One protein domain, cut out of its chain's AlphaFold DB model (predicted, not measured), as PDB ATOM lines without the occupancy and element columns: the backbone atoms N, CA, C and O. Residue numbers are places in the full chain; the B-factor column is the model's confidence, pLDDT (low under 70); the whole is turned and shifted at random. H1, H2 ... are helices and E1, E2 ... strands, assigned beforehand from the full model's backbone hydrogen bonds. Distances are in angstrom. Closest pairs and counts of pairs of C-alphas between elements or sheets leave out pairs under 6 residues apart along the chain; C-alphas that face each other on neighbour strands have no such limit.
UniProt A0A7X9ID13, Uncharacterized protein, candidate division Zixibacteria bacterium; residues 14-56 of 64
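Overview. This is residues 14 to 56 of the 64 residues of an uncharacterized protein of candidate division Zixibacteria bacterium (UniProt A0A7X9ID13). Two helices, H1 and H2, pack together at one end of the domain, and a two-stranded hairpin, E1 and E2, reaches away from them to its loop at the other end. The printed part has 43 residues, in the order H1, E1, E2, H2, with an antiparallel sheet, E1 - E2. The class is mixed, helices and strands; the whole is compact, radius of gyration of the C-alphas 10.5 A, spanning 28 by 22 by 16 A.

Arrangement. H1, residues 15 to 25, touches H2, residues 47 to 54, opposite ways at a steep tilt of 39 degrees; their closest C-alphas, Leu 15 and Cys 54, are 5.5 A apart. E1, residues 29 to 33, and E2, residues 41 to 43, form a hairpin, with N 32 and O 42 within hydrogen-bond range at 2.8 A. H1 and E2 are apart. In H1 and H2 every O i to N i+4 pair is within hydrogen-bond range.

Along the chain. H1 begins at C-alpha 15 (21.688, -28.404, -35.736) and measures 15.5 A; E1 measures 11.5 A, E2 6.6 A. H2, 10.5 A, ends at C-alpha 54 (20.485, -32.840, -38.804).

Size, cuts and confidence. The C-alphas farthest apart, His 24 and Ser 39, are 28.6 A apart. The printed part has no cut and no long link. Sixteen residues, among them 35 to 47, have pLDDT under 70.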
ATOM      1  N   ARG A  14      25.839 -27.812 -34.709       67.12
ATOM      2  CA  ARG A  14      24.816 -27.183 -33.839       67.12
ATOM      3  C   ARG A  14      23.364 -27.557 -34.145       67.12
ATOM      4  O   ARG A  14      22.513 -27.380 -33.273       67.12
ATOM      5  N   LEU A  15      23.068 -28.114 -35.320       72.88
ATOM      6  CA  LEU A  15      21.688 -28.404 -35.736       72.88
ATOM      7  C   LEU A  15      20.998 -29.448 -34.837       72.88
ATOM      8  O   LEU A  15      19.841 -29.266 -34.467       72.88
ATOM      9  N   GLY A  16      21.723 -30.475 -34.379       71.62
ATOM     10  CA  GLY A  16      21.174 -31.490 -33.470       71.62
ATOM     11  C   GLY A  16      20.705 -30.930 -32.118       71.62
ATOM     12  O   GLY A  16      19.660 -31.329 -31.609       71.62
ATOM     13  N   GLY A  17      21.427 -29.955 -31.549       77.75
ATOM     14  CA  GLY A  17      21.014 -29.285 -30.307       77.75
ATOM     15  C   GLY A  17      19.788 -28.392 -30.505       77.75
ATOM     16  O   GLY A  17      18.902 -28.333 -29.655       77.75
ATOM     17  N   ILE A  18      19.709 -27.748 -31.667       76.94
ATOM     18  CA  ILE A  18      18.585 -26.910 -32.085       76.94
ATOM     19  C   ILE A  18      17.313 -27.765 -32.262       76.94
ATOM     20  O   ILE A  18      16.248 -27.409 -31.752       76.94
ATOM     21  N   LEU A  19      17.439 -28.947 -32.873       77.19
ATOM     22  CA  LEU A  19      16.370 -29.944 -32.967       77.19
ATOM     23  C   LEU A  19      15.922 -30.449 -31.583       77.19
ATOM     24  O   LEU A  19      14.725 -30.470 -31.295       77.19
ATOM     25  N   ALA A  20      16.864 -30.805 -30.704       77.56
ATOM     26  CA  ALA A  20      16.556 -31.282 -29.354       77.56
ATOM     27  C   ALA A  20      15.785 -30.240 -28.521       77.56
ATOM     28  O   ALA A  20      14.835 -30.587 -27.822       77.56
ATOM     29  N   LEU A  21      16.148 -28.957 -28.633       79.62
ATOM     30  CA  LEU A  21      15.449 -27.851 -27.970       79.62
ATOM     31  C   LEU A  21      14.016 -27.668 -28.486       79.62
ATOM     32  O   LEU A  21      13.109 -27.440 -27.683       79.62
ATOM     33  N   SER A  22      13.792 -27.799 -29.796       79.31
ATOM     34  CA  SER A  22      12.444 -27.733 -30.378       79.31
ATOM     35  C   SER A  22      11.553 -28.870 -29.880       79.31
ATOM     36  O   SER A  22      10.431 -28.615 -29.449       79.31
ATOM     37  N   ILE A  23      12.079 -30.099 -29.821       79.38
ATOM     38  CA  ILE A  23      11.351 -31.257 -29.283       79.38
ATOM     39  C   ILE A  23      11.041 -31.068 -27.793       79.38
ATOM     40  O   ILE A  23       9.908 -31.279 -27.370       79.38
ATOM     41  N   HIS A  24      12.031 -30.659 -26.995       84.44
ATOM     42  CA  HIS A  24      11.874 -30.525 -25.546       84.44
ATOM     43  C   HIS A  24      10.883 -29.423 -25.152       84.44
ATOM     44  O   HIS A  24      10.088 -29.602 -24.233       84.44
ATOM     45  N   SER A  25      10.927 -28.284 -25.842       82.00
ATOM     46  CA  SER A  25      10.052 -27.142 -25.554       82.00
ATOM     47  C   SER A  25       8.661 -27.260 -26.184       82.00
ATOM     48  O   SER A  25       7.763 -26.508 -25.808       82.00
ATOM     49  N   GLY A  26       8.478 -28.169 -27.151       80.56
ATOM     50  CA  GLY A  26       7.259 -28.264 -27.959       80.56
ATOM     51  C   GLY A  26       7.023 -27.042 -28.854       80.56
ATOM     52  O   GLY A  26       5.922 -26.868 -29.374       80.56
ATOM     53  N   LEU A  27       8.029 -26.174 -29.013       81.06
ATOM     54  CA  LEU A  27       7.916 -24.947 -29.786       81.06
ATOM     55  C   LEU A  27       8.367 -25.172 -31.233       81.06
ATOM     56  O   LEU A  27       9.425 -25.777 -31.467       81.06
ATOM     57  N   PRO A  28       7.610 -24.645 -32.213       73.62
ATOM     58  CA  PRO A  28       8.051 -24.643 -33.592       73.62
ATOM     59  C   PRO A  28       9.269 -23.730 -33.741       73.62
ATOM     60  O   PRO A  28       9.401 -22.692 -33.083       73.62
ATOM     61  N   MET A  29      10.165 -24.135 -34.629       74.81
ATOM     62  CA  MET A  29      11.319 -23.342 -35.012       74.81
ATOM     63  C   MET A  29      11.003 -22.605 -36.294       74.81
ATOM     64  O   MET A  29      10.622 -23.234 -37.276       74.81
ATOM     65  N   THR A  30      11.150 -21.289 -36.262       71.75
ATOM     66  CA  THR A  30      10.720 -20.409 -37.352       71.75
ATOM     67  C   THR A  30      11.869 -19.607 -37.941       71.75
ATOM     68  O   THR A  30      11.776 -19.153 -39.078       71.75
ATOM     69  N   ILE A  31      12.985 -19.463 -37.218       68.44
ATOM     70  CA  ILE A  31      14.121 -18.638 -37.643       68.44
ATOM     71  C   ILE A  31      15.437 -19.411 -37.492       68.44
ATOM     72  O   ILE A  31      15.780 -19.859 -36.395       68.44
ATOM     73  N   LEU A  32      16.193 -19.509 -38.589       72.25
ATOM     74  CA  LEU A  32      17.559 -20.031 -38.655       72.25
ATOM     75  C   LEU A  32      18.510 -18.948 -39.177       72.25
ATOM     76  O   LEU A  32      18.433 -18.538 -40.329       72.25
ATOM     77  N   GLY A  33      19.429 -18.486 -38.336       72.69
ATOM     78  CA  GLY A  33      20.528 -17.613 -38.733       72.69
ATOM     79  C   GLY A  33      21.751 -18.428 -39.148       72.69
ATOM     80  O   GLY A  33      22.367 -19.044 -38.290       72.69
ATOM     81  N   THR A  34      22.158 -18.388 -40.411       70.88
ATOM     82  CA  THR A  34      23.265 -19.175 -40.989       70.88
ATOM     83  C   THR A  34      24.601 -18.416 -41.034       70.88
ATOM     84  O   THR A  34      25.453 -18.720 -41.862       70.88
ATOM     85  N   GLY A  35      24.776 -17.348 -40.249       67.81
ATOM     86  CA  GLY A  35      26.000 -16.541 -40.300       67.81
ATOM     87  C   GLY A  35      25.872 -15.152 -39.674       67.81
ATOM     88  O   GLY A  35      24.958 -14.883 -38.893       67.81
ATOM     89  N   ARG A  36      26.816 -14.258 -40.004       64.62
ATOM     90  CA  ARG A  36      26.832 -12.864 -39.529       64.62
ATOM     91  C   ARG A  36      26.188 -11.921 -40.544       64.62
ATOM     92  O   ARG A  36      26.569 -11.905 -41.708       64.62
ATOM     93  N   GLY A  37      25.289 -11.075 -40.049       62.38
ATOM     94  CA  GLY A  37      24.602 -10.047 -40.828       62.38
ATOM     95  C   GLY A  37      23.111 -10.350 -41.031       62.38
ATOM     96  O   GLY A  37      22.688 -11.497 -40.893       62.38
ATOM     97  N   PRO A  38      22.294  -9.331 -41.343       62.56
ATOM     98  CA  PRO A  38      20.842  -9.480 -41.454       62.56
ATOM     99  C   PRO A  38      20.402 -10.384 -42.616       62.56
ATOM    100  O   PRO A  38      19.343 -10.997 -42.539       62.56
ATOM    101  N   SER A  39      21.223 -10.527 -43.661       61.69
ATOM    102  CA  SER A  39      20.978 -11.428 -44.799       61.69
ATOM    103  C   SER A  39      21.179 -12.910 -44.479       61.69
ATOM    104  O   SER A  39      20.778 -13.762 -45.265       61.69
ATOM    105  N   ALA A  40      21.791 -13.230 -43.336       62.97
ATOM    106  CA  ALA A  40      22.010 -14.604 -42.907       62.97
ATOM    107  C   ALA A  40      20.809 -15.186 -42.146       62.97
ATOM    108  O   ALA A  40      20.877 -16.318 -41.689       62.97
ATOM    109  N   ILE A  41      19.721 -14.429 -41.968       62.09
ATOM    110  CA  ILE A  41      18.511 -14.893 -41.286       62.09
ATOM    111  C   ILE A  41      17.568 -15.505 -42.322       62.09
ATOM    112  O   ILE A  41      17.014 -14.801 -43.162       62.09
ATOM    113  N   GLN A  42      17.360 -16.814 -42.243       65.94
ATOM    114  CA  GLN A  42      16.345 -17.523 -43.009       65.94
ATOM    115  C   GLN A  42      15.148 -17.822 -42.115       65.94
ATOM    116  O   GLN A  42      15.283 -18.364 -41.017       65.94
ATOM    117  N   PHE A  43      13.954 -17.498 -42.602       59.53
ATOM    118  CA  PHE A  43      12.738 -18.039 -42.017       59.53
ATOM    119  C   PHE A  43      12.670 -19.509 -42.427       59.53
ATOM    120  O   PHE A  43      12.585 -19.807 -43.619       59.53
ATOM    121  N   ASN A  44      12.771 -20.427 -41.467       64.12
ATOM    122  CA  ASN A  44      12.611 -21.847 -41.740       64.12
ATOM    123  C   ASN A  44      11.216 -22.281 -41.292       64.12
ATOM    124  O   ASN A  44      11.037 -22.621 -40.128       64.12
ATOM    125  N   PRO A  45      10.219 -22.299 -42.190       52.91
ATOM    126  CA  PRO A  45       8.886 -22.771 -41.846       52.91
ATOM    127  C   PRO A  45       8.815 -24.303 -41.740       52.91
ATOM    128  O   PRO A  45       7.749 -24.837 -41.443       52.91
ATOM    129  N   ASN A  46       9.899 -25.033 -42.043       64.19
ATOM    130  CA  ASN A  46       9.837 -26.468 -42.281       64.19
ATOM    131  C   ASN A  46      10.767 -27.261 -41.355       64.19
ATOM    132  O   ASN A  46      11.927 -27.542 -41.663       64.19
ATOM    133  N   TYR A  47      10.196 -27.711 -40.236       66.19
ATOM    134  CA  TYR A  47      10.822 -28.635 -39.285       66.19
ATOM    135  C   TYR A  47      11.414 -29.884 -39.964       66.19
ATOM    136  O   TYR A  47      12.465 -30.378 -39.567       66.19
ATOM    137  N   ARG A  48      10.790 -30.366 -41.050       71.56
ATOM    138  CA  ARG A  48      11.273 -31.521 -41.820       71.56
ATOM    139  C   ARG A  48      12.643 -31.275 -42.451       71.56
ATOM    140  O   ARG A  48      13.478 -32.173 -42.422       71.56
ATOM    141  N   ARG A  49      12.880 -30.067 -42.971       71.38
ATOM    142  CA  ARG A  49      14.164 -29.684 -43.572       71.38
ATOM    143  C   ARG A  49      15.273 -29.660 -42.526       71.38
ATOM    144  O   ARG A  49      16.344 -30.202 -42.759       71.38
ATOM    145  N   LEU A  50      14.983 -29.119 -41.340       72.56
ATOM    146  CA  LEU A  50      15.924 -29.138 -40.221       72.56
ATOM    147  C   LEU A  50      16.297 -30.575 -39.826       72.56
ATOM    148  O   LEU A  50      17.468 -30.865 -39.615       72.56
ATOM    149  N   VAL A  51      15.314 -31.477 -39.732       74.00
ATOM    150  CA  VAL A  51      15.558 -32.894 -39.415       74.00
ATOM    151  C   VAL A  51      16.411 -33.565 -40.496       74.00
ATOM    152  O   VAL A  51      17.327 -34.310 -40.165       74.00
ATOM    153  N   GLN A  52      16.152 -33.276 -41.772       73.69
ATOM    154  CA  GLN A  52      16.949 -33.776 -42.896       73.69
ATOM    155  C   GLN A  52      18.408 -33.312 -42.814       73.69
ATOM    156  O   GLN A  52      19.315 -34.142 -42.879       73.69
ATOM    157  N   GLU A  53      18.635 -32.021 -42.573       73.88
ATOM    158  CA  GLU A  53      19.976 -31.457 -42.395       73.88
ATOM    159  C   GLU A  53      20.675 -32.015 -41.138       73.88
ATOM    160  O   GLU A  53      21.857 -32.344 -41.192       73.88
ATOM    161  N   CYS A  54      19.950 -32.214 -40.025       72.44
ATOM    162  CA  CYS A  54      20.485 -32.840 -38.804       72.44
ATOM    163  C   CYS A  54      20.928 -34.290 -39.014       72.44
ATOM    164  O   CYS A  54      21.919 -34.722 -38.433       72.44
ATOM    165  N   LEU A  55      20.165 -35.058 -39.792       71.50
ATOM    166  CA  LEU A  55      20.428 -36.475 -40.043       71.50
ATOM    167  C   LEU A  55      21.464 -36.696 -41.155       71.50
ATOM    168  O   LEU A  55      21.770 -37.843 -41.471       71.50
ATOM    169  N   GLY A  56      21.986 -35.627 -41.769       65.38
ATOM    170  CA  GLY A  56      22.856 -35.731 -42.941       65.38
ATOM    171  C   GLY A  56      22.129 -36.242 -44.189       65.38
ATOM    172  O   GLY A  56      22.771 -36.558 -45.185       65.38
TER     173      GLY A  56